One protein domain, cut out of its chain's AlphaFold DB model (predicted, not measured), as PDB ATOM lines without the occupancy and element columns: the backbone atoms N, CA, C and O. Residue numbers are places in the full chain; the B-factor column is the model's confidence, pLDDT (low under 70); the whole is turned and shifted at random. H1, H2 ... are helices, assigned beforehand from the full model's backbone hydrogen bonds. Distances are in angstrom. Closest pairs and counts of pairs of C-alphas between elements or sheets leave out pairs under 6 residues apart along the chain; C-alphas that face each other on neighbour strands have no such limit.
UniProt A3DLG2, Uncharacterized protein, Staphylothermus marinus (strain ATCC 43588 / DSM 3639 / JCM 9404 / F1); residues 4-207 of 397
ATOM      1  N   ASN A   4     165.116 173.373 205.828       58.66
ATOM      2  CA  ASN A   4     165.880 174.460 205.223       58.66
ATOM      3  C   ASN A   4     165.661 175.840 205.861       58.66
ATOM      4  O   ASN A   4     166.597 176.631 205.826       58.66
ATOM      5  N   ASN A   5     164.500 176.156 206.450       64.94
ATOM      6  CA  ASN A   5     164.279 177.512 206.983       64.94
ATOM      7  C   ASN A   5     164.919 177.711 208.363       64.94
ATOM      8  O   ASN A   5     165.673 178.660 208.542       64.94
ATOM      9  N   LEU A   6     164.705 176.775 209.295       70.44
ATOM     10  CA  LEU A   6     165.282 176.834 210.648       70.44
ATOM     11  C   LEU A   6     166.813 176.728 210.635       70.44
ATOM     12  O   LEU A   6     167.486 177.436 211.378       70.44
ATOM     13  N   LEU A   7     167.383 175.865 209.783       81.75
ATOM     14  CA  LEU A   7     168.838 175.758 209.650       81.75
ATOM     15  C   LEU A   7     169.439 177.037 209.054       81.75
ATOM     16  O   LEU A   7     170.433 177.539 209.570       81.75
ATOM     17  N   SER A   8     168.819 177.592 208.007       78.69
ATOM     18  CA  SER A   8     169.288 178.841 207.394       78.69
ATOM     19  C   SER A   8     169.204 180.019 208.364       78.69
ATOM     20  O   SER A   8     170.112 180.840 208.385       78.69
ATOM     21  N   GLU A   9     168.159 180.078 209.192       82.50
ATOM     22  CA  GLU A   9     167.976 181.106 210.221       82.50
ATOM     23  C   GLU A   9     169.002 180.986 211.356       82.50
ATOM     24  O   GLU A   9     169.605 181.975 211.772       82.50
ATOM     25  N   ARG A  10     169.281 179.766 211.827       84.19
ATOM     26  CA  ARG A  10     170.350 179.535 212.811       84.19
ATOM     27  C   ARG A  10     171.716 179.941 212.270       84.19
ATOM     28  O   ARG A  10     172.522 180.502 213.008       84.19
ATOM     29  N   ILE A  11     171.977 179.683 210.988       84.19
ATOM     30  CA  ILE A  11     173.242 180.071 210.364       84.19
ATOM     31  C   ILE A  11     173.319 181.591 210.182       84.19
ATOM     32  O   ILE A  11     174.317 182.194 210.577       84.19
ATOM     33  N   SER A  12     172.263 182.228 209.671       82.69
ATOM     34  CA  SER A  12     172.240 183.678 209.451       82.69
ATOM     35  C   SER A  12     172.290 184.485 210.751       82.69
ATOM     36  O   SER A  12     172.760 185.618 210.738       82.69
ATOM     37  N   THR A  13     171.874 183.918 211.881       85.38
ATOM     38  CA  THR A  13     171.974 184.548 213.212       85.38
ATOM     39  C   THR A  13     173.277 184.224 213.951       85.38
ATOM     40  O   THR A  13     173.440 184.625 215.099       85.38
ATOM     41  N   GLY A  14     174.214 183.493 213.334       85.56
ATOM     42  CA  GLY A  14     175.488 183.125 213.967       85.56
ATOM     43  C   GLY A  14     175.383 182.019 215.030       85.56
ATOM     44  O   GLY A  14     176.383 181.665 215.644       85.56
ATOM     45  N   ASN A  15     174.211 181.404 215.212       90.38
ATOM     46  CA  ASN A  15     173.944 180.369 216.222       90.38
ATOM     47  C   ASN A  15     174.112 178.945 215.665       90.38
ATOM     48  O   ASN A  15     173.243 178.070 215.818       90.38
ATOM     49  N   PHE A  16     175.237 178.705 214.990       90.69
ATOM     50  CA  PHE A  16     175.512 177.444 214.311       90.69
ATOM     51  C   PHE A  16     176.845 176.809 214.732       90.69
ATOM     52  O   PHE A  16     177.787 177.463 215.189       90.69
ATOM     53  N   SER A  17     176.901 175.491 214.573       92.06
ATOM     54  CA  SER A  17     178.076 174.646 214.784       92.06
ATOM     55  C   SER A  17     178.649 174.139 213.457       92.06
ATOM     56  O   SER A  17     177.999 174.207 212.413       92.06
ATOM     57  N   ILE A  18     179.842 173.537 213.496       91.12
ATOM     58  CA  ILE A  18     180.431 172.850 212.333       91.12
ATOM     59  C   ILE A  18     179.472 171.780 211.774       91.12
ATOM     60  O   ILE A  18     179.352 171.640 210.560       91.12
ATOM     61  N   LYS A  19     178.730 171.069 212.638       91.75
ATOM     62  CA  LYS A  19     177.740 170.063 212.209       91.75
ATOM     63  C   LYS A  19     176.576 170.682 211.434       91.75
ATOM     64  O   LYS A  19     176.113 170.100 210.461       91.75
ATOM     65  N   ASP A  20     176.115 171.862 211.844       90.94
ATOM     66  CA  ASP A  20     175.046 172.576 211.139       90.94
ATOM     67  C   ASP A  20     175.505 172.991 209.727       90.94
ATOM     68  O   ASP A  20     174.762 172.831 208.755       90.94
ATOM     69  N   LEU A  21     176.761 173.442 209.587       89.62
ATOM     70  CA  LEU A  21     177.370 173.702 208.277       89.62
ATOM     71  C   LEU A  21     177.540 172.429 207.442       89.62
ATOM     72  O   LEU A  21     177.338 172.481 206.231       89.62
ATOM     73  N   GLU A  22     177.876 171.291 208.054       91.56
ATOM     74  CA  GLU A  22     177.959 170.009 207.345       91.56
ATOM     75  C   GLU A  22     176.615 169.619 206.726       91.56
ATOM     76  O   GLU A  22     176.563 169.311 205.535       91.56
ATOM     77  N   ILE A  23     175.525 169.726 207.490       91.00
ATOM     78  CA  ILE A  23     174.171 169.445 206.992       91.00
ATOM     79  C   ILE A  23     173.825 170.366 205.814       91.00
ATOM     80  O   ILE A  23     173.268 169.905 204.813       91.00
ATOM     81  N   LEU A  24     174.171 171.659 205.898       88.00
ATOM     82  CA  LEU A  24     173.955 172.613 204.808       88.00
ATOM     83  C   LEU A  24     174.755 172.228 203.551       88.00
ATOM     84  O   LEU A  24     174.185 172.132 202.462       88.00
ATOM     85  N   LEU A  25     176.062 171.990 203.696       89.06
ATOM     86  CA  LEU A  25     176.966 171.626 202.600       89.06
ATOM     87  C   LEU A  25     176.528 170.325 201.919       89.06
ATOM     88  O   LEU A  25     176.466 170.263 200.690       89.06
ATOM     89  N   GLU A  26     176.165 169.310 202.701       89.88
ATOM     90  CA  GLU A  26     175.666 168.034 202.196       89.88
ATOM     91  C   GLU A  26     174.348 168.206 201.432       89.88
ATOM     92  O   GLU A  26     174.181 167.651 200.342       89.88
ATOM     93  N   SER A  27     173.427 169.008 201.970       85.81
ATOM     94  CA  SER A  27     172.131 169.273 201.342       85.81
ATOM     95  C   SER A  27     172.298 169.965 199.989       85.81
ATOM     96  O   SER A  27     171.701 169.537 199.003       85.81
ATOM     97  N   ILE A  28     173.159 170.984 199.902       83.06
ATOM     98  CA  ILE A  28     173.435 171.685 198.639       83.06
ATOM     99  C   ILE A  28     174.164 170.762 197.652       83.06
ATOM    100  O   ILE A  28     173.823 170.739 196.468       83.06
ATOM    101  N   ALA A  29     175.126 169.961 198.123       83.44
ATOM    102  CA  ALA A  29     175.860 169.018 197.280       83.44
ATOM    103  C   ALA A  29     174.931 167.977 196.629       83.44
ATOM    104  O   ALA A  29     175.054 167.701 195.433       83.44
ATOM    105  N   LYS A  30     173.952 167.446 197.380       85.69
ATOM    106  CA  LYS A  30     172.945 166.499 196.863       85.69
ATOM    107  C   LYS A  30     172.089 167.091 195.745       85.69
ATOM    108  O   LYS A  30     171.722 166.372 194.819       85.69
ATOM    109  N   LEU A  31     171.806 168.391 195.804       81.19
ATOM    110  CA  LEU A  31     170.976 169.087 194.820       81.19
ATOM    111  C   LEU A  31     171.685 169.327 193.473       81.19
ATOM    112  O   LEU A  31     171.022 169.740 192.525       81.19
ATOM    113  N   LYS A  32     173.003 169.072 193.369       76.50
ATOM    114  CA  LYS A  32     173.807 169.235 192.136       76.50
ATOM    115  C   LYS A  32     173.559 170.578 191.426       76.50
ATOM    116  O   LYS A  32     173.438 170.645 190.204       76.50
ATOM    117  N   LEU A  33     173.448 171.647 192.213       74.81
ATOM    118  CA  LEU A  33     173.110 172.977 191.715       74.81
ATOM    119  C   LEU A  33     174.224 173.559 190.834       74.81
ATOM    120  O   LEU A  33     175.409 173.290 191.035       74.81
ATOM    121  N   GLN A  34     173.841 174.424 189.892       76.19
ATOM    122  CA  GLN A  34     174.800 175.198 189.105       76.19
ATOM    123  C   GLN A  34     175.625 176.145 190.005       76.19
ATOM    124  O   GLN A  34     175.094 176.647 191.001       76.19
ATOM    125  N   PRO A  35     176.885 176.466 189.645       72.94
ATOM    126  CA  PRO A  35     177.783 177.271 190.482       72.94
ATOM    127  C   PRO A  35     177.205 178.618 190.940       72.94
ATOM    128  O   PRO A  35     177.367 179.004 192.095       72.94
ATOM    129  N   LEU A  36     176.478 179.323 190.067       74.31
ATOM    130  CA  LEU A  36     175.848 180.601 190.413       74.31
ATOM    131  C   LEU A  36     174.742 180.435 191.472       74.31
ATOM    132  O   LEU A  36     174.611 181.259 192.375       74.31
ATOM    133  N   THR A  37     173.973 179.349 191.400       74.38
ATOM    134  CA  THR A  37     172.918 179.022 192.370       74.38
ATOM    135  C   THR A  37     173.506 178.637 193.727       74.38
ATOM    136  O   THR A  37     172.975 179.039 194.763       74.38
ATOM    137  N   VAL A  38     174.633 177.916 193.729       71.56
ATOM    138  CA  VAL A  38     175.410 177.623 194.942       71.56
ATOM    139  C   VAL A  38     175.861 178.929 195.595       71.56
ATOM    140  O   VAL A  38     175.548 179.166 196.761       71.56
ATOM    141  N   ARG A  39     176.499 179.820 194.827       74.44
ATOM    142  CA  ARG A  39     176.944 181.136 195.304       74.44
ATOM    143  C   ARG A  39     175.809 181.945 195.927       74.44
ATOM    144  O   ARG A  39     175.952 182.447 197.034       74.44
ATOM    145  N   ASN A  40     174.674 182.059 195.239       75.88
ATOM    146  CA  ASN A  40     173.538 182.846 195.723       75.88
ATOM    147  C   ASN A  40     172.915 182.257 196.996       75.88
ATOM    148  O   ASN A  40     172.438 183.008 197.843       75.88
ATOM    149  N   THR A  41     172.923 180.930 197.140       76.94
ATOM    150  CA  THR A  41     172.465 180.259 198.364       76.94
ATOM    151  C   THR A  41     173.374 180.597 199.542       76.94
ATOM    152  O   THR A  41     172.882 180.990 200.594       76.94
ATOM    153  N   PHE A  42     174.693 180.516 199.361       77.38
ATOM    154  CA  PHE A  42     175.640 180.842 200.427       77.38
ATOM    155  C   PHE A  42     175.671 182.323 200.776       77.38
ATOM    156  O   PHE A  42     175.708 182.637 201.958       77.38
ATOM    157  N   LEU A  43     175.588 183.226 199.794       70.25
ATOM    158  CA  LEU A  43     175.484 184.663 200.061       70.25
ATOM    159  C   LEU A  43     174.280 184.966 200.959       70.25
ATOM    160  O   LEU A  43     174.443 185.585 201.998       70.25
ATOM    161  N   LYS A  44     173.102 184.416 200.650       74.06
ATOM    162  CA  LYS A  44     171.896 184.628 201.470       74.06
ATOM    163  C   LYS A  44     172.026 184.148 202.917       74.06
ATOM    164  O   LYS A  44     171.350 184.680 203.791       74.06
ATOM    165  N   VAL A  45     172.828 183.115 203.163       74.75
ATOM    166  CA  VAL A  45     172.909 182.448 204.472       74.75
ATOM    167  C   VAL A  45     174.129 182.918 205.284       74.75
ATOM    168  O   VAL A  45     174.079 182.893 206.510       74.75
ATOM    169  N   LEU A  46     175.198 183.386 204.624       76.31
ATOM    170  CA  LEU A  46     176.497 183.743 205.221       76.31
ATOM    171  C   LEU A  46     176.931 185.203 204.959       76.31
ATOM    172  O   LEU A  46     178.126 185.498 204.969       76.31
ATOM    173  N   GLU A  47     175.997 186.121 204.685       70.94
ATOM    174  CA  GLU A  47     176.309 187.557 204.521       70.94
ATOM    175  C   GLU A  47     176.108 188.394 205.789       70.94
ATOM    176  O   GLU A  47     176.537 189.548 205.846       70.94
ATOM    177  N   SER A  48     175.436 187.850 206.808       77.38
ATOM    178  CA  SER A  48     175.151 188.613 208.020       77.38
ATOM    179  C   SER A  48     176.422 188.831 208.841       77.38
ATOM    180  O   SER A  48     177.322 187.990 208.873       77.38
ATOM    181  N   ARG A  49     176.467 189.939 209.584       77.62
ATOM    182  CA  ARG A  49     177.536 190.210 210.554       77.62
ATOM    183  C   ARG A  49     177.777 189.016 211.486       77.62
ATOM    184  O   ARG A  49     178.924 188.610 211.656       77.62
ATOM    185  N   ASP A  50     176.712 188.473 212.066       84.06
ATOM    186  CA  ASP A  50     176.808 187.446 213.107       84.06
ATOM    187  C   ASP A  50     177.294 186.114 212.532       84.06
ATOM    188  O   ASP A  50     178.147 185.453 213.122       84.06
ATOM    189  N   SER A  51     176.847 185.761 211.322       83.81
ATOM    190  CA  SER A  51     177.338 184.570 210.625       83.81
ATOM    191  C   SER A  51     178.823 184.682 210.258       83.81
ATOM    192  O   SER A  51     179.572 183.722 210.440       83.81
ATOM    193  N   ILE A  52     179.284 185.859 209.812       81.62
ATOM    194  CA  ILE A  52     180.692 186.105 209.462       81.62
ATOM    195  C   ILE A  52     181.593 186.061 210.705       81.62
ATOM    196  O   ILE A  52     182.689 185.496 210.638       81.62
ATOM    197  N   HIS A  53     181.141 186.629 211.828       84.81
ATOM    198  CA  HIS A  53     181.842 186.540 213.112       84.81
ATOM    199  C   HIS A  53     181.946 185.103 213.597       84.81
ATOM    200  O   HIS A  53     183.038 184.655 213.935       84.81
ATOM    201  N   ARG A  54     180.832 184.367 213.570       89.50
ATOM    202  CA  ARG A  54     180.817 182.970 213.989       89.50
ATOM    203  C   ARG A  54     181.735 182.111 213.125       89.50
ATOM    204  O   ARG A  54     182.448 181.261 213.647       89.50
ATOM    205  N   LEU A  55     181.754 182.339 211.809       89.69
ATOM    206  CA  LEU A  55     182.706 181.676 210.917       89.69
ATOM    207  C   LEU A  55     184.155 181.986 211.304       89.69
ATOM    208  O   LEU A  55     184.967 181.068 211.324       89.69
ATOM    209  N   LEU A  56     184.476 183.244 211.622       88.38
ATOM    210  CA  LEU A  56     185.836 183.642 211.993       88.38
ATOM    211  C   LEU A  56     186.243 182.970 213.304       88.38
ATOM    212  O   LEU A  56     187.326 182.407 213.394       88.38
ATOM    213  N   GLU A  57     185.345 182.961 214.285       90.31
ATOM    214  CA  GLU A  57     185.538 182.280 215.562       90.31
ATOM    215  C   GLU A  57     185.807 180.783 215.376       90.31
ATOM    216  O   GLU A  57     186.772 180.263 215.926       90.31
ATOM    217  N   ILE A  58     185.008 180.092 214.555       91.00
ATOM    218  CA  ILE A  58     185.192 178.662 214.268       91.00
ATOM    219  C   ILE A  58     186.526 178.405 213.559       91.00
ATOM    220  O   ILE A  58     187.239 177.474 213.920       91.00
ATOM    221  N   VAL A  59     186.874 179.226 212.561       90.69
ATOM    222  CA  VAL A  59     188.148 179.134 211.826       90.69
ATOM    223  C   VAL A  59     189.344 179.284 212.761       90.69
ATOM    224  O   VAL A  59     190.385 178.682 212.513       90.69
ATOM    225  N   LEU A  60     189.220 180.116 213.791       87.88
ATOM    226  CA  LEU A  60     190.308 180.430 214.705       87.88
ATOM    227  C   LEU A  60     190.412 179.433 215.873       87.88
ATOM    228  O   LEU A  60     191.530 179.052 216.210       87.88
ATOM    229  N   SER A  61     189.279 178.959 216.402       88.25
ATOM    230  CA  SER A  61     189.210 178.030 217.550       88.25
ATOM    231  C   SER A  61     189.315 176.543 217.185       88.25
ATOM    232  O   SER A  61     190.019 175.789 217.847       88.25
ATOM    233  N   ASP A  62     188.658 176.092 216.108       88.81
ATOM    234  CA  ASP A  62     188.716 174.694 215.637       88.81
ATOM    235  C   ASP A  62     189.062 174.607 214.130       88.81
ATOM    236  O   ASP A  62     188.298 174.054 213.322       88.81
ATOM    237  N   PRO A  63     190.218 175.169 213.711       86.94
ATOM    238  CA  PRO A  63     190.630 175.226 212.307       86.94
ATOM    239  C   PRO A  63     190.751 173.844 211.668       86.94
ATOM    240  O   PRO A  63     190.447 173.678 210.484       86.94
ATOM    241  N   ASP A  64     191.197 172.839 212.424       87.69
ATOM    242  CA  ASP A  64     191.544 171.538 211.860       87.69
ATOM    243  C   ASP A  64     190.313 170.745 211.437       87.69
ATOM    244  O   ASP A  64     190.276 170.190 210.329       87.69
ATOM    245  N   ARG A  65     189.299 170.710 212.306       89.44
ATOM    246  CA  ARG A  65     188.014 170.076 212.020       89.44
ATOM    247  C   ARG A  65     187.245 170.862 210.974       89.44
ATOM    248  O   ARG A  65     186.588 170.281 210.107       89.44
ATOM    249  N   PHE A  66     187.340 172.189 211.022       91.81
ATOM    250  CA  PHE A  66     186.681 173.027 210.037       91.81
ATOM    251  C   PHE A  66     187.292 172.855 208.641       91.81
ATOM    252  O   PHE A  66     186.560 172.722 207.658       91.81
ATOM    253  N   TYR A  67     188.618 172.720 208.540       90.94
ATOM    254  CA  TYR A  67     189.273 172.371 207.282       90.94
ATOM    255  C   TYR A  67     188.827 171.000 206.748       90.94
ATOM    256  O   TYR A  67     188.594 170.873 205.546       90.94
ATOM    257  N   GLU A  68     188.682 169.968 207.589       90.50
ATOM    258  CA  GLU A  68     188.204 168.638 207.143       90.50
ATOM    259  C   GLU A  68     186.834 168.720 206.483       90.50
ATOM    260  O   GLU A  68     186.618 168.162 205.406       90.50
ATOM    261  N   LEU A  69     185.929 169.484 207.092       92.56
ATOM    262  CA  LEU A  69     184.621 169.723 206.514       92.56
ATOM    263  C   LEU A  69     184.729 170.430 205.155       92.56
ATOM    264  O   LEU A  69     184.173 169.966 204.159       92.56
ATOM    265  N   LEU A  70     185.451 171.549 205.087       91.50
ATOM    266  CA  LEU A  70     185.526 172.354 203.866       91.50
ATOM    267  C   LEU A  70     186.271 171.637 202.732       91.50
ATOM    268  O   LEU A  70     185.890 171.768 201.571       91.50
ATOM    269  N   SER A  71     187.281 170.831 203.054       89.94
ATOM    270  CA  SER A  71     188.047 170.042 202.085       89.94
ATOM    271  C   SER A  71     187.226 168.907 201.462       89.94
ATOM    272  O   SER A  71     187.285 168.702 200.243       89.94
ATOM    273  N   LYS A  72     186.374 168.237 202.255       90.94
ATOM    274  CA  LYS A  72     185.381 167.260 201.770       90.94
ATOM    275  C   LYS A  72     184.456 167.868 200.708       90.94
ATOM    276  O   LYS A  72     184.109 167.190 199.743       90.94
ATOM    277  N   TYR A  73     184.123 169.156 200.834       89.94
ATOM    278  CA  TYR A  73     183.254 169.891 199.904       89.94
ATOM    279  C   TYR A  73     183.991 170.963 199.080       89.94
ATOM    280  O   TYR A  73     183.362 171.915 198.616       89.94
ATOM    281  N   HIS A  74     185.305 170.826 198.853       87.06
ATOM    282  CA  HIS A  74     186.140 171.913 198.314       87.06
ATOM    283  C   HIS A  74     185.628 172.505 196.989       87.06
ATOM    284  O   HIS A  74     185.607 173.722 196.838       87.06
ATOM    285  N   VAL A  75     185.137 171.681 196.052       85.12
ATOM    286  CA  VAL A  75     184.568 172.158 194.774       85.12
ATOM    287  C   VAL A  75     183.389 173.106 195.005       85.12
ATOM    288  O   VAL A  75     183.234 174.107 194.309       85.12
ATOM    289  N   LEU A  76     182.545 172.801 195.987       85.75
ATOM    290  CA  LEU A  76     181.383 173.606 196.333       85.75
ATOM    291  C   LEU A  76     181.795 174.870 197.095       85.75
ATOM    292  O   LEU A  76     181.317 175.954 196.770       85.75
ATOM    293  N   VAL A  77     182.744 174.755 198.026       86.81
ATOM    294  CA  VAL A  77     183.308 175.883 198.788       86.81
ATOM    295  C   VAL A  77     183.977 176.909 197.871       86.81
ATOM    296  O   VAL A  77     183.769 178.108 198.032       86.81
ATOM    297  N   GLU A  78     184.700 176.464 196.843       81.31
ATOM    298  CA  GLU A  78     185.296 177.353 195.838       81.31
ATOM    299  C   GLU A  78     184.266 178.147 195.018       81.31
ATOM    300  O   GLU A  78     184.619 179.151 194.398       81.31
ATOM    301  N   ASN A  79     183.005 177.708 195.006       76.00
ATOM    302  CA  ASN A  79     181.893 178.360 194.316       76.00
ATOM    303  C   ASN A  79     180.909 179.054 195.279       76.00
ATOM    304  O   ASN A  79     179.984 179.720 194.822       76.00
ATOM    305  N   ALA A  80     181.104 178.940 196.596       71.50
ATOM    306  CA  ALA A  80     180.200 179.459 197.626       71.50
ATOM    307  C   ALA A  80     180.276 180.988 197.812       71.50
ATOM    308  O   ALA A  80     179.414 181.582 198.452       71.50
ATOM    309  N   GLY A  81     181.280 181.645 197.232       68.50
ATOM    310  CA  GLY A  81     181.549 183.067 197.433       68.50
ATOM    311  C   GLY A  81     182.688 183.311 198.422       68.50
ATOM    312  O   GLY A  81     183.367 182.391 198.875       68.50
ATOM    313  N   THR A  82     182.941 184.582 198.709       73.06
ATOM    314  CA  THR A  82     184.204 185.031 199.294       73.06
ATOM    315  C   THR A  82     184.386 184.612 200.748       73.06
ATOM    316  O   THR A  82     185.466 184.158 201.105       73.06
ATOM    317  N   VAL A  83     183.356 184.743 201.590       81.75
ATOM    318  CA  VAL A  83     183.474 184.515 203.041       81.75
ATOM    319  C   VAL A  83     183.881 183.074 203.346       81.75
ATOM    320  O   VAL A  83     184.915 182.841 203.970       81.75
ATOM    321  N   LEU A  84     183.122 182.098 202.837       86.44
ATOM    322  CA  LEU A  84     183.391 180.680 203.086       86.44
ATOM    323  C   LEU A  84     184.712 180.224 202.448       86.44
ATOM    324  O   LEU A  84     185.437 179.413 203.022       86.44
ATOM    325  N   TYR A  85     185.063 180.779 201.286       86.31
ATOM    326  CA  TYR A  85     186.330 180.469 200.634       86.31
ATOM    327  C   TYR A  85     187.543 181.039 201.387       86.31
ATOM    328  O   TYR A  85     188.565 180.366 201.513       86.31
ATOM    329  N   LYS A  86     187.439 182.243 201.961       87.75
ATOM    330  CA  LYS A  86     188.481 182.793 202.842       87.75
ATOM    331  C   LYS A  86     188.615 181.992 204.131       87.75
ATOM    332  O   LYS A  86     189.732 181.701 204.547       87.75
ATOM    333  N   ALA A  87     187.494 181.583 204.716       90.25
ATOM    334  CA  ALA A  87     187.471 180.708 205.881       90.25
ATOM    335  C   ALA A  87     188.193 179.371 205.602       90.25
ATOM    336  O   ALA A  87     189.000 178.912 206.413       90.25
ATOM    337  N   TYR A  88     187.996 178.805 204.405       91.00
ATOM    338  CA  TYR A  88     188.727 177.626 203.936       91.00
ATOM    339  C   TYR A  88     190.238 177.856 203.841       91.00
ATOM    340  O   TYR A  88     191.013 177.034 204.327       91.00
ATOM    341  N   ILE A  89     190.659 178.984 203.261       88.88
ATOM    342  CA  ILE A  89     192.076 179.351 203.129       88.88
ATOM    343  C   ILE A  89     192.759 179.449 204.501       88.88
ATOM    344  O   ILE A  89     193.838 178.892 204.684       88.88
ATOM    345  N   ILE A  90     192.134 180.125 205.468       89.88
ATOM    346  CA  ILE A  90     192.718 180.325 206.804       89.88
ATOM    347  C   ILE A  90     192.766 179.008 207.591       89.88
ATOM    348  O   ILE A  90     193.770 178.707 208.229       89.88
ATOM    349  N   SER A  91     191.729 178.175 207.490       89.94
ATOM    350  CA  SER A  91     191.731 176.855 208.140       89.94
ATOM    351  C   SER A  91     192.825 175.948 207.554       89.94
ATOM    352  O   SER A  91     193.513 175.229 208.279       89.94
ATOM    353  N   ALA A  92     193.053 176.027 206.235       84.56
ATOM    354  CA  ALA A  92     194.128 175.305 205.550       84.56
ATOM    355  C   ALA A  92     195.526 175.758 206.000       84.56
ATOM    356  O   ALA A  92     196.426 174.930 206.162       84.56
ATOM    357  N   LEU A  93     195.684 177.070 206.206       83.81
ATOM    358  CA  LEU A  93     196.915 177.705 206.666       83.81
ATOM    359  C   LEU A  93     197.370 177.144 208.021       83.81
ATOM    360  O   LEU A  93     198.549 176.835 208.182       83.81
ATOM    361  N   LYS A  94     196.446 176.964 208.971       79.38
ATOM    362  CA  LYS A  94     196.747 176.376 210.283       79.38
ATOM    363  C   LYS A  94     197.076 174.890 210.192       79.38
ATOM    364  O   LYS A  94     198.108 174.469 210.707       79.38
ATOM    365  N   LYS A  95     196.228 174.111 209.515       71.88
ATOM    366  CA  LYS A  95     196.327 172.648 209.538       71.88
ATOM    367  C   LYS A  95     197.559 172.096 208.825       71.88
ATOM    368  O   LYS A  95     198.174 171.140 209.287       71.88
ATOM    369  N   TYR A  96     197.913 172.672 207.677       65.81
ATOM    370  CA  TYR A  96     198.947 172.103 206.803       65.81
ATOM    371  C   TYR A  96     200.056 173.083 206.423       65.81
ATOM    372  O   TYR A  96     200.982 172.696 205.704       65.81
ATOM    373  N   GLY A  97     199.976 174.342 206.865       64.69
ATOM    374  CA  GLY A  97     200.911 175.383 206.457       64.69
ATOM    375  C   GLY A  97     200.987 175.498 204.931       64.69
ATOM    376  O   GLY A  97     200.063 175.978 204.279       64.69
ATOM    377  N   LEU A  98     202.103 175.036 204.364       57.31
ATOM    378  CA  LEU A  98     202.447 175.160 202.944       57.31
ATOM    379  C   LEU A  98     201.878 174.061 202.031       57.31
ATOM    380  O   LEU A  98     201.893 174.233 200.819       57.31
ATOM    381  N   ASN A  99     201.395 172.930 202.566       63.47
ATOM    382  CA  ASN A  99     201.011 171.770 201.740       63.47
ATOM    383  C   ASN A  99     199.610 171.188 202.050       63.47
ATOM    384  O   ASN A  99     199.495 169.977 202.264       63.47
ATOM    385  N   PRO A 100     198.522 171.987 202.073       64.19
ATOM    386  CA  PRO A 100     197.175 171.442 202.251       64.19
ATOM    387  C   PRO A 100     196.748 170.570 201.062       64.19
ATOM    388  O   PRO A 100     197.050 170.879 199.908       64.19
ATOM    389  N   LYS A 101     196.009 169.485 201.327       71.19
ATOM    390  CA  LYS A 101     195.414 168.617 200.295       71.19
ATOM    391  C   LYS A 101     193.928 168.365 200.589       71.19
ATOM    392  O   LYS A 101     193.646 167.712 201.592       71.19
ATOM    393  N   PRO A 102     192.996 168.768 199.699       77.19
ATOM    394  CA  PRO A 102     193.167 169.613 198.509       77.19
ATOM    395  C   PRO A 102     193.653 171.035 198.840       77.19
ATOM    396  O   PRO A 102     193.261 171.636 199.837       77.19
ATOM    397  N   MET A 103     194.513 171.583 197.981       75.56
ATOM    398  CA  MET A 103     195.096 172.911 198.180       75.56
ATOM    399  C   MET A 103     194.121 174.004 197.720       75.56
ATOM    400  O   MET A 103     193.663 173.946 196.576       75.56
ATOM    401  N   PRO A 104     193.826 175.030 198.541       82.25
ATOM    402  CA  PRO A 104     193.102 176.203 198.065       82.25
ATOM    403  C   PRO A 104     193.854 176.891 196.911       82.25
ATOM    404  O   PRO A 104     195.029 177.245 197.038       82.25
ATOM    405  N   SER A 105     193.180 177.116 195.780       79.44
ATOM    406  CA  SER A 105     193.788 177.781 194.616       79.44
ATOM    407  C   SER A 105     194.261 179.211 194.917       79.44
ATOM    408  O   SER A 105     193.461 180.114 195.152       79.44
ATOM    409  N   VAL A 106     195.569 179.463 194.812       74.19
ATOM    410  CA  VAL A 106     196.154 180.807 195.003       74.19
ATOM    411  C   VAL A 106     195.546 181.843 194.048       74.19
ATOM    412  O   VAL A 106     195.290 182.975 194.448       74.19
ATOM    413  N   GLY A 107     195.261 181.461 192.797       69.38
ATOM    414  CA  GLY A 107     194.631 182.361 191.827       69.38
ATOM    415  C   GLY A 107     193.254 182.833 192.297       69.38
ATOM    416  O   GLY A 107     192.979 184.029 192.307       69.38
ATOM    417  N   LYS A 108     192.413 181.908 192.776       72.94
ATOM    418  CA  LYS A 108     191.103 182.242 193.357       72.94
ATOM    419  C   LYS A 108     191.239 183.024 194.667       72.94
ATOM    420  O   LYS A 108     190.445 183.932 194.903       72.94
ATOM    421  N   ALA A 109     192.250 182.726 195.488       73.44
ATOM    422  CA  ALA A 109     192.523 183.459 196.725       73.44
ATOM    423  C   ALA A 109     192.769 184.951 196.453       73.44
ATOM    424  O   ALA A 109     192.178 185.791 197.128       73.44
ATOM    425  N   ILE A 110     193.534 185.285 195.407       67.19
ATOM    426  CA  ILE A 110     193.751 186.675 194.970       67.19
ATOM    427  C   ILE A 110     192.424 187.352 194.601       67.19
ATOM    428  O   ILE A 110     192.146 188.456 195.070       67.19
ATOM    429  N   TYR A 111     191.568 186.692 193.814       65.00
ATOM    430  CA  TYR A 111     190.262 187.254 193.438       65.00
ATOM    431  C   TYR A 111     189.331 187.469 194.640       65.00
ATOM    432  O   TYR A 111     188.520 188.394 194.630       65.00
ATOM    433  N   SER A 112     189.468 186.657 195.692       70.06
ATOM    434  CA  SER A 112     188.655 186.770 196.907       70.06
ATOM    435  C   SER A 112     188.930 188.054 197.713       70.06
ATOM    436  O   SER A 112     188.080 188.502 198.480       70.06
ATOM    437  N   LEU A 113     190.078 188.713 197.525       62.03
ATOM    438  CA  LEU A 113     190.464 189.900 198.306       62.03
ATOM    439  C   LEU A 113     189.590 191.142 198.036       62.03
ATOM    440  O   LEU A 113     189.631 192.094 198.806       62.03
ATOM    441  N   ILE A 114     188.782 191.137 196.972       56.19
ATOM    442  CA  ILE A 114     188.116 192.331 196.414       56.19
ATOM    443  C   ILE A 114     186.837 192.737 197.192       56.19
ATOM    444  O   ILE A 114     186.225 193.765 196.903       56.19
ATOM    445  N   GLU A 115     186.417 191.968 198.199       57.31
ATOM    446  CA  GLU A 115     185.159 192.221 198.913       57.31
ATOM    447  C   GLU A 115     185.263 193.303 200.003       57.31
ATOM    448  O   GLU A 115     186.021 193.176 200.963       57.31
ATOM    449  N   ALA A 116     184.456 194.358 199.852       49.59
ATOM    450  CA  ALA A 116     184.474 195.573 200.670       49.59
ATOM    451  C   ALA A 116     183.517 195.491 201.877       49.59
ATOM    452  O   ALA A 116     182.544 196.240 201.958       49.59
ATOM    453  N   HIS A 117     183.780 194.575 202.812       54.38
ATOM    454  CA  HIS A 117     182.999 194.447 204.048       54.38
ATOM    455  C   HIS A 117     183.911 194.268 205.263       54.38
ATOM    456  O   HIS A 117     184.721 193.350 205.284       54.38
ATOM    457  N   HIS A 118     183.761 195.106 206.297       50.84
ATOM    458  CA  HIS A 118     184.683 195.172 207.445       50.84
ATOM    459  C   HIS A 118     184.964 193.812 208.102       50.84
ATOM    460  O   HIS A 118     186.121 193.464 208.310       50.84
ATOM    461  N   TYR A 119     183.932 193.002 208.346       62.41
ATOM    462  CA  TYR A 119     184.105 191.675 208.948       62.41
ATOM    463  C   TYR A 119     184.740 190.663 207.988       62.41
ATOM    464  O   TYR A 119     185.516 189.811 208.405       62.41
ATOM    465  N   VAL A 120     184.465 190.789 206.687       62.06
ATOM    466  CA  VAL A 120     185.100 189.959 205.649       62.06
ATOM    467  C   VAL A 120     186.559 190.365 205.457       62.06
ATOM    468  O   VAL A 120     187.401 189.543 205.106       62.06
ATOM    469  N   SER A 121     186.884 191.625 205.713       62.97
ATOM    470  CA  SER A 121     188.237 192.141 205.620       62.97
ATOM    471  C   SER A 121     189.157 191.677 206.741       62.97
ATOM    472  O   SER A 121     190.356 191.614 206.509       62.97
ATOM    473  N   LEU A 122     188.639 191.249 207.897       72.88
ATOM    474  CA  LEU A 122     189.461 190.598 208.932       72.88
ATOM    475  C   LEU A 122     190.140 189.315 208.421       72.88
ATOM    476  O   LEU A 122     191.186 188.915 208.926       72.88
ATOM    477  N   TYR A 123     189.585 188.696 207.378       79.38
ATOM    478  CA  TYR A 123     190.173 187.531 206.723       79.38
ATOM    479  C   TYR A 123     191.290 187.913 205.742       79.38
ATOM    480  O   TYR A 123     192.168 187.099 205.465       79.38
ATOM    481  N   ASN A 124     191.258 189.125 205.177       74.81
ATOM    482  CA  ASN A 124     192.147 189.519 204.083       74.81
ATOM    483  C   ASN A 124     193.633 189.486 204.470       74.81
ATOM    484  O   ASN A 124     194.395 188.892 203.706       74.81
ATOM    485  N   PRO A 125     194.062 190.003 205.638       74.00
ATOM    486  CA  PRO A 125     195.453 189.886 206.062       74.00
ATOM    487  C   PRO A 125     195.937 188.434 206.179       74.00
ATOM    488  O   PRO A 125     197.037 188.108 205.736       74.00
ATOM    489  N   LEU A 126     195.095 187.529 206.690       84.62
ATOM    490  CA  LEU A 126     195.429 186.106 206.838       84.62
ATOM    491  C   LEU A 126     195.455 185.373 205.491       84.62
ATOM    492  O   LEU A 126     196.291 184.500 205.261       84.62
ATOM    493  N   VAL A 127     194.592 185.760 204.552       82.38
ATOM    494  CA  VAL A 127     194.628 185.259 203.169       82.38
ATOM    495  C   VAL A 127     195.880 185.757 202.443       82.38
ATOM    496  O   VAL A 127     196.511 184.997 201.708       82.38
ATOM    497  N   MET A 128     196.285 187.010 202.666       77.50
ATOM    498  CA  MET A 128     197.547 187.545 202.149       77.50
ATOM    499  C   MET A 128     198.753 186.807 202.743       77.50
ATOM    500  O   MET A 128     199.687 186.497 202.001       77.50
ATOM    501  N   LEU A 129     198.702 186.431 204.025       79.69
ATOM    502  CA  LEU A 129     199.702 185.569 204.664       79.69
ATOM    503  C   LEU A 129     199.769 184.181 204.019       79.69
ATOM    504  O   LEU A 129     200.862 183.718 203.692       79.69
ATOM    505  N   TYR A 130     198.625 183.551 203.741       80.94
ATOM    506  CA  TYR A 130     198.583 182.287 203.000       80.94
ATOM    507  C   TYR A 130     199.247 182.398 201.622       80.94
ATOM    508  O   TYR A 130     200.077 181.559 201.261       80.94
ATOM    509  N   ILE A 131     198.915 183.444 200.855       75.44
ATOM    510  CA  ILE A 131     199.542 183.691 199.550       75.44
ATOM    511  C   ILE A 131     201.053 183.862 199.730       75.44
ATOM    512  O   ILE A 131     201.823 183.311 198.946       75.44
ATOM    513  N   ALA A 132     201.480 184.581 200.770       72.19
ATOM    514  CA  ALA A 132     202.882 184.890 200.990       72.19
ATOM    515  C   ALA A 132     203.752 183.674 201.260       72.19
ATOM    516  O   ALA A 132     204.805 183.518 200.640       72.19
ATOM    517  N   LEU A 133     203.273 182.790 202.125       72.25
ATOM    518  CA  LEU A 133     203.952 181.546 202.448       72.25
ATOM    519  C   LEU A 133     204.100 180.656 201.204       72.25
ATOM    520  O   LEU A 133     205.161 180.085 200.970       72.25
ATOM    521  N   ASN A 134     203.079 180.610 200.347       71.00
ATOM    522  CA  ASN A 134     203.065 179.743 199.167       71.00
ATOM    523  C   ASN A 134     203.729 180.355 197.911       71.00
ATOM    524  O   ASN A 134     203.946 179.647 196.924       71.00
ATOM    525  N   LYS A 135     204.048 181.661 197.902       67.00
ATOM    526  CA  LYS A 135     204.608 182.396 196.742       67.00
ATOM    527  C   LYS A 135     205.692 183.438 197.143       67.00
ATOM    528  O   LYS A 135     205.509 184.633 196.882       67.00
ATOM    529  N   PRO A 136     206.857 183.029 197.693       52.38
ATOM    530  CA  PRO A 136     207.795 183.938 198.375       52.38
ATOM    531  C   PRO A 136     208.480 184.988 197.478       52.38
ATOM    532  O   PRO A 136     208.604 186.148 197.860       52.38
ATOM    533  N   SER A 137     208.906 184.623 196.263       53.31
ATOM    534  CA  SER A 137     209.651 185.515 195.349       53.31
ATOM    535  C   SER A 137     208.754 186.427 194.498       53.31
ATOM    536  O   SER A 137     209.186 187.474 194.020       53.31
ATOM    537  N   SER A 138     207.482 186.061 194.330       49.16
ATOM    538  CA  SER A 138     206.508 186.755 193.479       49.16
ATOM    539  C   SER A 138     205.575 187.703 194.234       49.16
ATOM    540  O   SER A 138     204.809 188.423 193.588       49.16
ATOM    541  N   LEU A 139     205.632 187.732 195.574       45.81
ATOM    542  CA  LEU A 139     204.763 188.537 196.444       45.81
ATOM    543  C   LEU A 139     204.667 190.003 195.996       45.81
ATOM    544  O   LEU A 139     203.589 190.594 195.921       45.81
ATOM    545  N   ARG A 140     205.821 190.565 195.617       48.88
ATOM    546  CA  ARG A 140     205.963 191.957 195.190       48.88
ATOM    547  C   ARG A 140     205.211 192.258 193.892       48.88
ATOM    548  O   ARG A 140     204.577 193.296 193.784       48.88
ATOM    549  N   ASN A 141     205.233 191.344 192.924       46.56
ATOM    550  CA  ASN A 141     204.648 191.576 191.598       46.56
ATOM    551  C   ASN A 141     203.200 191.093 191.467       46.56
ATOM    552  O   ASN A 141     202.504 191.537 190.563       46.56
ATOM    553  N   SER A 142     202.752 190.179 192.330       41.88
ATOM    554  CA  SER A 142     201.425 189.549 192.222       41.88
ATOM    555  C   SER A 142     200.412 190.049 193.252       41.88
ATOM    556  O   SER A 142     199.214 189.975 192.995       41.88
ATOM    557  N   VAL A 143     200.877 190.602 194.376       48.47
ATOM    558  CA  VAL A 143     200.018 191.187 195.417       48.47
ATOM    559  C   VAL A 143     200.309 192.681 195.546       48.47
ATOM    560  O   VAL A 143     199.410 193.488 195.343       48.47
ATOM    561  N   ILE A 144     201.573 193.070 195.754       49.28
ATOM    562  CA  ILE A 144     201.935 194.479 196.002       49.28
ATOM    563  C   ILE A 144     201.799 195.348 194.742       49.28
ATOM    564  O   ILE A 144     201.267 196.443 194.837       49.28
ATOM    565  N   LYS A 145     202.230 194.886 193.559       46.25
ATOM    566  CA  LYS A 145     202.169 195.677 192.315       46.25
ATOM    567  C   LYS A 145     200.731 195.959 191.842       46.25
ATOM    568  O   LYS A 145     200.410 197.129 191.697       46.25
ATOM    569  N   PRO A 146     199.808 194.979 191.753       44.81
ATOM    570  CA  PRO A 146     198.402 195.271 191.458       44.81
ATOM    571  C   PRO A 146     197.708 196.125 192.531       44.81
ATOM    572  O   PRO A 146     196.670 196.718 192.255       44.81
ATOM    573  N   MET A 147     198.238 196.164 193.760       46.19
ATOM    574  CA  MET A 147     197.777 197.060 194.825       46.19
ATOM    575  C   MET A 147     198.375 198.470 194.679       46.19
ATOM    576  O   MET A 147     197.642 199.435 194.851       46.19
ATOM    577  N   ALA A 148     199.645 198.603 194.287       40.44
ATOM    578  CA  ALA A 148     200.324 199.866 193.977       40.44
ATOM    579  C   ALA A 148     199.733 200.559 192.741       40.44
ATOM    580  O   ALA A 148     199.392 201.735 192.808       40.44
ATOM    581  N   ASP A 149     199.479 199.802 191.674       41.91
ATOM    582  CA  ASP A 149     198.815 200.288 190.460       41.91
ATOM    583  C   ASP A 149     197.369 200.759 190.764       41.91
ATOM    584  O   ASP A 149     196.813 201.626 190.094       41.91
ATOM    585  N   LYS A 150     196.741 200.226 191.825       43.22
ATOM    586  CA  LYS A 150     195.425 200.672 192.326       43.22
ATOM    587  C   LYS A 150     195.499 201.835 193.324       43.22
ATOM    588  O   LYS A 150     194.486 202.504 193.519       43.22
ATOM    589  N   ILE A 151     196.661 202.089 193.930       37.59
ATOM    590  CA  ILE A 151     196.934 203.276 194.759       37.59
ATOM    591  C   ILE A 151     197.050 204.523 193.868       37.59
ATOM    592  O   ILE A 151     196.509 205.564 194.225       37.59
ATOM    593  N   GLU A 152     197.636 204.418 192.672       35.41
ATOM    594  CA  GLU A 152     197.609 205.513 191.683       35.41
ATOM    595  C   GLU A 152     196.170 205.866 191.253       35.41
ATOM    596  O   GLU A 152     195.826 207.033 191.085       35.41
ATOM    597  N   LEU A 153     195.273 204.876 191.179       34.31
ATOM    598  CA  LEU A 153     193.840 205.104 190.947       34.31
ATOM    599  C   LEU A 153     193.110 205.711 192.163       34.31
ATOM    600  O   LEU A 153     192.081 206.363 191.990       34.31
ATOM    601  N   TYR A 154     193.616 205.515 193.387       37.47
ATOM    602  CA  TYR A 154     193.105 206.165 194.603       37.47
ATOM    603  C   TYR A 154     193.445 207.660 194.633       37.47
ATOM    604  O   TYR A 154     192.584 208.455 195.008       37.47
ATOM    605  N   GLU A 155     194.639 208.051 194.168       36.91
ATOM    606  CA  GLU A 155     195.020 209.466 194.001       36.91
ATOM    607  C   GLU A 155     194.037 210.215 193.070       36.91
ATOM    608  O   GLU A 155     193.861 211.424 193.203       36.91
ATOM    609  N   ALA A 156     193.320 209.492 192.197       32.47
ATOM    610  CA  ALA A 156     192.277 210.038 191.329       32.47
ATOM    611  C   ALA A 156     190.846 210.011 191.923       32.47
ATOM    612  O   ALA A 156     189.988 210.739 191.422       32.47
ATOM    613  N   ASN A 157     190.544 209.189 192.946       35.69
ATOM    614  CA  ASN A 157     189.197 209.109 193.546       35.69
ATOM    615  C   ASN A 157     189.175 208.512 194.986       35.69
ATOM    616  O   ASN A 157     189.117 207.281 195.153       35.69
ATOM    617  N   PRO A 158     189.130 209.359 196.037       37.69
ATOM    618  CA  PRO A 158     189.171 208.929 197.441       37.69
ATOM    619  C   PRO A 158     187.900 208.216 197.953       37.69
ATOM    620  O   PRO A 158     187.935 207.631 199.032       37.69
ATOM    621  N   ASN A 159     186.805 208.170 197.181       38.69
ATOM    622  CA  ASN A 159     185.534 207.522 197.565       38.69
ATOM    623  C   ASN A 159     185.413 206.048 197.144       38.69
ATOM    624  O   ASN A 159     184.334 205.451 197.187       38.69
ATOM    625  N   SER A 160     186.499 205.451 196.660       38.94
ATOM    626  CA  SER A 160     186.444 204.152 195.997       38.94
ATOM    627  C   SER A 160     186.554 202.963 196.962       38.94
ATOM    628  O   SER A 160     187.211 203.006 198.003       38.94
ATOM    629  N   ARG A 161     185.987 201.820 196.542       39.50
ATOM    630  CA  ARG A 161     186.160 200.482 197.156       39.50
ATOM    631  C   ARG A 161     187.634 200.083 197.380       39.50
ATOM    632  O   ARG A 161     187.902 199.120 198.093       39.50
ATOM    633  N   ASN A 162     188.581 200.820 196.801       42.97
ATOM    634  CA  ASN A 162     190.018 200.582 196.893       42.97
ATOM    635  C   ASN A 162     190.608 200.909 198.281       42.97
ATOM    636  O   ASN A 162     191.649 200.350 198.624       42.97
ATOM    637  N   LEU A 163     189.932 201.717 199.115       47.09
ATOM    638  CA  LEU A 163     190.378 202.027 200.485       47.09
ATOM    639  C   LEU A 163     190.456 200.775 201.382       47.09
ATOM    640  O   LEU A 163     191.380 200.630 202.178       47.09
ATOM    641  N   TYR A 164     189.531 199.827 201.195       48.91
ATOM    642  CA  TYR A 164     189.509 198.558 201.929       48.91
ATOM    643  C   TYR A 164     190.717 197.674 201.593       48.91
ATOM    644  O   TYR A 164     191.341 197.117 202.489       48.91
ATOM    645  N   ILE A 165     191.097 197.609 200.314       51.25
ATOM    646  CA  ILE A 165     192.249 196.819 199.847       51.25
ATOM    647  C   ILE A 165     193.556 197.395 200.406       51.25
ATOM    648  O   ILE A 165     194.441 196.649 200.830       51.25
ATOM    649  N   PHE A 166     193.671 198.724 200.437       52.28
ATOM    650  CA  PHE A 166     194.829 199.393 201.009       52.28
ATOM    651  C   PHE A 166     194.948 199.157 202.519       52.28
ATOM    652  O   PHE A 166     196.004 198.732 202.988       52.28
ATOM    653  N   ARG A 167     193.855 199.362 203.268       55.53
ATOM    654  CA  ARG A 167     193.798 199.060 204.704       55.53
ATOM    655  C   ARG A 167     194.255 197.627 204.974       55.53
ATOM    656  O   ARG A 167     195.128 197.417 205.804       55.53
ATOM    657  N   ASP A 168     193.724 196.654 204.241       61.75
ATOM    658  CA  ASP A 168     194.031 195.237 204.473       61.75
ATOM    659  C   ASP A 168     195.498 194.899 204.172       61.75
ATOM    660  O   ASP A 168     196.093 194.051 204.837       61.75
ATOM    661  N   THR A 169     196.114 195.623 203.234       59.81
ATOM    662  CA  THR A 169     197.550 195.524 202.935       59.81
ATOM    663  C   THR A 169     198.406 196.051 204.079       59.81
ATOM    664  O   THR A 169     199.411 195.434 204.430       59.81
ATOM    665  N   LEU A 170     198.015 197.177 204.675       56.53
ATOM    666  CA  LEU A 170     198.705 197.710 205.846       56.53
ATOM    667  C   LEU A 170     198.580 196.779 207.037       56.53
ATOM    668  O   LEU A 170     199.592 196.460 207.646       56.53
ATOM    669  N   LEU A 171     197.371 196.290 207.317       62.12
ATOM    670  CA  LEU A 171     197.135 195.346 208.405       62.12
ATOM    671  C   LEU A 171     197.980 194.078 208.239       62.12
ATOM    672  O   LEU A 171     198.614 193.634 209.190       62.12
ATOM    673  N   PHE A 172     198.063 193.540 207.020       69.69
ATOM    674  CA  PHE A 172     198.951 192.423 206.699       69.69
ATOM    675  C   PHE A 172     200.425 192.718 207.013       69.69
ATOM    676  O   PHE A 172     201.123 191.879 207.578       69.69
ATOM    677  N   LEU A 173     200.915 193.903 206.658       57.56
ATOM    678  CA  LEU A 173     202.313 194.268 206.885       57.56
ATOM    679  C   LEU A 173     202.611 194.546 208.353       57.56
ATOM    680  O   LEU A 173     203.663 194.126 208.825       57.56
ATOM    681  N   SER A 174     201.689 195.186 209.072       58.47
ATOM    682  CA  SER A 174     201.775 195.359 210.523       58.47
ATOM    683  C   SER A 174     201.850 194.003 211.221       58.47
ATOM    684  O   SER A 174     202.738 193.796 212.039       58.47
ATOM    685  N   ILE A 175     201.017 193.040 210.804       65.50
ATOM    686  CA  ILE A 175     201.059 191.656 211.296       65.50
ATOM    687  C   ILE A 175     202.424 190.991 211.045       65.50
ATOM    688  O   ILE A 175     202.889 190.243 211.893       65.50
ATOM    689  N   ILE A 176     203.089 191.236 209.910       60.97
ATOM    690  CA  ILE A 176     204.412 190.636 209.651       60.97
ATOM    691  C   ILE A 176     205.542 191.365 210.397       60.97
ATOM    692  O   ILE A 176     206.509 190.723 210.802       60.97
ATOM    693  N   ILE A 177     205.469 192.692 210.539       60.88
ATOM    694  CA  ILE A 177     206.515 193.497 211.195       60.88
ATOM    695  C   ILE A 177     206.471 193.317 212.712       60.88
ATOM    696  O   ILE A 177     207.514 193.119 213.329       60.88
ATOM    697  N   ASP A 178     205.274 193.394 213.287       57.03
ATOM    698  CA  ASP A 178     205.019 193.252 214.714       57.03
ATOM    699  C   ASP A 178     203.786 192.358 214.940       57.03
ATOM    700  O   ASP A 178     202.680 192.849 215.214       57.03
ATOM    701  N   PRO A 179     203.948 191.027 214.802       63.88
ATOM    702  CA  PRO A 179     202.858 190.082 215.017       63.88
ATOM    703  C   PRO A 179     202.329 190.125 216.454       63.88
ATOM    704  O   PRO A 179     201.125 189.973 216.654       63.88
ATOM    705  N   ARG A 180     203.198 190.365 217.447       67.00
ATOM    706  CA  ARG A 180     202.829 190.359 218.871       67.00
ATOM    707  C   ARG A 180     202.027 191.588 219.286       67.00
ATOM    708  O   ARG A 180     201.182 191.457 220.161       67.00
ATOM    709  N   GLY A 181     202.254 192.747 218.669       55.03
ATOM    710  CA  GLY A 181     201.421 193.932 218.883       55.03
ATOM    711  C   GLY A 181     200.149 193.937 218.033       55.03
ATOM    712  O   GLY A 181     199.066 194.239 218.528       55.03
ATOM    713  N   SER A 182     200.248 193.562 216.755       61.38
ATOM    714  CA  SER A 182     199.156 193.774 215.791       61.38
ATOM    715  C   SER A 182     198.045 192.722 215.860       61.38
ATOM    716  O   SER A 182     196.867 193.058 215.719       61.38
ATOM    717  N   ILE A 183     198.387 191.441 216.050       64.88
ATOM    718  CA  ILE A 183     197.406 190.341 216.029       64.88
ATOM    719  C   ILE A 183     196.418 190.428 217.208       64.88
ATOM    720  O   ILE A 183     195.218 190.339 216.938       64.88
ATOM    721  N   PRO A 184     196.846 190.664 218.468       64.62
ATOM    722  CA  PRO A 184     195.915 190.787 219.592       64.62
ATOM    723  C   PRO A 184     194.880 191.898 219.421       64.62
ATOM    724  O   PRO A 184     193.743 191.749 219.852       64.62
ATOM    725  N   ILE A 185     195.253 193.002 218.766       59.38
ATOM    726  CA  ILE A 185     194.343 194.122 218.499       59.38
ATOM    727  C   ILE A 185     193.292 193.716 217.460       59.38
ATOM    728  O   ILE A 185     192.102 193.964 217.642       59.38
ATOM    729  N   LEU A 186     193.723 193.071 216.372       61.19
ATOM    730  CA  LEU A 186     192.851 192.722 215.248       61.19
ATOM    731  C   LEU A 186     191.911 191.553 215.537       61.19
ATOM    732  O   LEU A 186     190.805 191.512 214.997       61.19
ATOM    733  N   TYR A 187     192.348 190.617 216.374       70.38
ATOM    734  CA  TYR A 187     191.621 189.389 216.686       70.38
ATOM    735  C   TYR A 187     191.277 189.286 218.175       70.38
ATOM    736  O   TYR A 187     191.099 188.186 218.694       70.38
ATOM    737  N   ASN A 188     191.144 190.424 218.861       71.81
ATOM    738  CA  ASN A 188     190.716 190.451 220.253       71.81
ATOM    739  C   ASN A 188     189.394 189.679 220.435       71.81
ATOM    740  O   ASN A 188     188.426 189.914 219.707       71.81
ATOM    741  N   GLY A 189     189.361 188.769 221.408       75.06
ATOM    742  CA  GLY A 189     188.216 187.893 221.669       75.06
ATOM    743  C   GLY A 189     188.155 186.611 220.827       75.06
ATOM    744  O   GLY A 189     187.176 185.881 220.948       75.06
ATOM    745  N   TYR A 190     189.171 186.311 220.011       79.19
ATOM    746  CA  TYR A 190     189.311 185.035 219.296       79.19
ATOM    747  C   TYR A 190     190.590 184.295 219.711       79.19
ATOM    748  O   TYR A 190     191.513 184.904 220.241       79.19
ATOM    749  N   GLU A 191     190.674 182.997 219.420       86.44
ATOM    750  CA  GLU A 191     191.900 182.203 219.598       86.44
ATOM    751  C   GLU A 191     192.877 182.454 218.432       86.44
ATOM    752  O   GLU A 191     192.718 181.919 217.333       86.44
ATOM    753  N   TYR A 192     193.880 183.313 218.630       85.12
ATOM    754  CA  TYR A 192     194.757 183.814 217.556       85.12
ATOM    755  C   TYR A 192     196.241 183.472 217.734       85.12
ATOM    756  O   TYR A 192     197.046 183.736 216.838       85.12
ATOM    757  N   GLU A 193     196.632 182.899 218.869       88.56
ATOM    758  CA  GLU A 193     198.024 182.711 219.291       88.56
ATOM    759  C   GLU A 193     198.824 181.905 218.263       88.56
ATOM    760  O   GLU A 193     199.979 182.206 217.962       88.56
ATOM    761  N   TRP A 194     198.181 180.925 217.629       88.06
ATOM    762  CA  TRP A 194     198.823 180.107 216.610       88.06
ATOM    763  C   TRP A 194     199.244 180.883 215.357       88.06
ATOM    764  O   TRP A 194     200.139 180.429 214.640       88.06
ATOM    765  N   ILE A 195     198.598 182.012 215.060       85.75
ATOM    766  CA  ILE A 195     198.937 182.858 213.911       85.75
ATOM    767  C   ILE A 195     200.291 183.522 214.167       85.75
ATOM    768  O   ILE A 195     201.137 183.543 213.272       85.75
ATOM    769  N   ILE A 196     200.513 184.002 215.396       85.44
ATOM    770  CA  ILE A 196     201.790 184.578 215.839       85.44
ATOM    771  C   ILE A 196     202.886 183.520 215.700       85.44
ATOM    772  O   ILE A 196     203.871 183.750 214.996       85.44
ATOM    773  N   ASP A 197     202.665 182.330 216.268       87.50
ATOM    774  CA  ASP A 197     203.605 181.209 216.178       87.50
ATOM    775  C   ASP A 197     203.953 180.855 214.728       87.50
ATOM    776  O   ASP A 197     205.107 180.568 214.405       87.50
ATOM    777  N   LEU A 198     202.951 180.830 213.844       85.00
ATOM    778  CA  LEU A 198     203.133 180.503 212.435       85.00
ATOM    779  C   LEU A 198     204.016 181.537 211.734       85.00
ATOM    780  O   LEU A 198     204.925 181.157 210.994       85.00
ATOM    781  N   ILE A 199     203.766 182.829 211.957       78.81
ATOM    782  CA  ILE A 199     204.553 183.914 211.359       78.81
ATOM    783  C   ILE A 199     205.994 183.850 211.861       78.81
ATOM    784  O   ILE A 199     206.914 183.841 211.041       78.81
ATOM    785  N   GLU A 200     206.196 183.719 213.174       82.00
ATOM    786  CA  GLU A 200     207.531 183.625 213.775       82.00
ATOM    787  C   GLU A 200     208.308 182.413 213.231       82.00
ATOM    788  O   GLU A 200     209.465 182.548 212.824       82.00
ATOM    789  N   LYS A 201     207.659 181.244 213.113       81.88
ATOM    790  CA  LYS A 201     208.264 180.027 212.538       81.88
ATOM    791  C   LYS A 201     208.544 180.137 211.042       81.88
ATOM    792  O   LYS A 201     209.486 179.519 210.552       81.88
ATOM    793  N   SER A 202     207.731 180.891 210.303       72.75
ATOM    794  CA  SER A 202     207.861 181.005 208.848       72.75
ATOM    795  C   SER A 202     209.088 181.794 208.390       72.75
ATOM    796  O   SER A 202     209.488 181.681 207.232       72.75
ATOM    797  N   GLY A 203     209.679 182.611 209.270       65.19
ATOM    798  CA  GLY A 203     210.861 183.412 208.950       65.19
ATOM    799  C   GLY A 203     210.646 184.439 207.832       65.19
ATOM    800  O   GLY A 203     211.627 184.912 207.252       65.19
ATOM    801  N   ILE A 204     209.393 184.788 207.505       67.19
ATOM    802  CA  ILE A 204     209.088 185.821 206.511       67.19
ATOM    803  C   ILE A 204     209.709 187.144 206.970       67.19
ATOM    804  O   ILE A 204     209.389 187.663 208.036       67.19
ATOM    805  N   LYS A 205     210.566 187.729 206.127       58.97
ATOM    806  CA  LYS A 205     211.128 189.068 206.340       58.97
ATOM    807  C   LYS A 205     210.662 190.011 205.242       58.97
ATOM    808  O   LYS A 205     210.839 189.736 204.055       58.97
ATOM    809  N   VAL A 206     210.108 191.157 205.631       55.28
ATOM    810  CA  VAL A 206     209.795 192.239 204.688       55.28
ATOM    811  C   VAL A 206     211.068 193.036 204.421       55.28
ATOM    812  O   VAL A 206     211.691 193.553 205.347       55.28
ATOM    813  N   LEU A 207     211.449 193.152 203.149       52.44
ATOM    814  CA  LEU A 207     212.591 193.972 202.738       52.44
ATOM    815  C   LEU A 207     212.367 195.447 203.088       52.44
ATOM    816  O   LEU A 207     211.278 195.984 202.882       52.44
TER     817      LEU A 207
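AT A GLANCE: This is residues 4 to 207 of the 397 residues of an uncharacterized protein of Staphylothermus marinus (strain ATCC 43588 / DSM 3639 / JCM 9404 / F1) (UniProt A3DLG2). Many helices are gathered round H7 at the core, with H1, H2 and H3 toward one end of the longest axis and H11 to H14 toward the other. H4, H5, H6, H8 and H10 pack on H7, mostly crossing one another's lines, while H11 and H12 form a long hairpin at the far side. The printed part has 204 residues with fourteen named helices, H1 to H14 in chain order, and no named strand; the class is all helix. The whole is compact, with a radius of gyration of the C-alphas of 16.8 A and spans of 49 by 39 by 29 A.

IN THESE COORDINATES: H1, residues 4 to 12, begins at C-alpha 4 (165.880, 174.460, 205.223). H2 is residues 18 to 30, H3 35 to 46, H4 49 to 61, H5 63 to 72 and H6 74 to 77. H7, residues 82 to 96, measures 21.0 A and begins at C-alpha 82 (184.204, 185.031, 199.294). H8 is residues 106 to 112, H9 118 to 121 and H10 124 to 134. H11, residues 139 to 156, measures 25.4 A, and H12, residues 162 to 177, 23.0 A. H13 is residues 179 to 186; H14, residues 193 to 202, ends at C-alpha 202 (207.861, 181.005, 208.848).

HOW THE PARTS SIT: H7 is the hub, touching six helices. It touches H5 at a steep tilt of 64 degrees, closest at the C-alphas of Pro 63 and Ser 91, 4.6 A. It touches H4 at a shallow tilt of 8 degrees, the same way, closest at Val 59 and Ser 91, 5.6 A between C-alphas. H7 and H8 are a hairpin, their closest C-alphas, Thr 82 and Ser 112, 5.3 A apart. H10 touches H7, with C-alphas 93 and 130 closest at 6.1 A. H6 only just touches residues 84 to 88 of H7, with 3 pairs of C-alphas within 8 A, and H14 only just touches Lys 94 alone, also with 3 pairs. H9 touches residues 49 to 53 of H4 alone, closest at C-alphas 52 and 119, 6.6 A. H1 touches H3 with residues 45 to 46 of H3 alone, and H2 with residues 20 to 24 of H2 alone. H10 touches residues 168 to 175 of H12 alone, closest at the C-alphas of Pro 125 and Phe 172, 4.4 A. H11 and H12, H12 and H13, and H13 and H14 are hairpins too. Every O i to N i+4 pair is within hydrogen-bond range in H1 to H5, H7, H8, H10, H12 and H14, against 8 of 14 in H11 and 2 of 4 in H13; H6 and H9 are too short for such a pair.

THE WHOLE: The two C-alphas farthest apart, Asn 5 and Leu 207, are 51.2 A apart. The printed part has no cut, and no link is long. The mean pLDDT of the printed part is 71.6; 77 residues are under 70, among them residues 135 to 186.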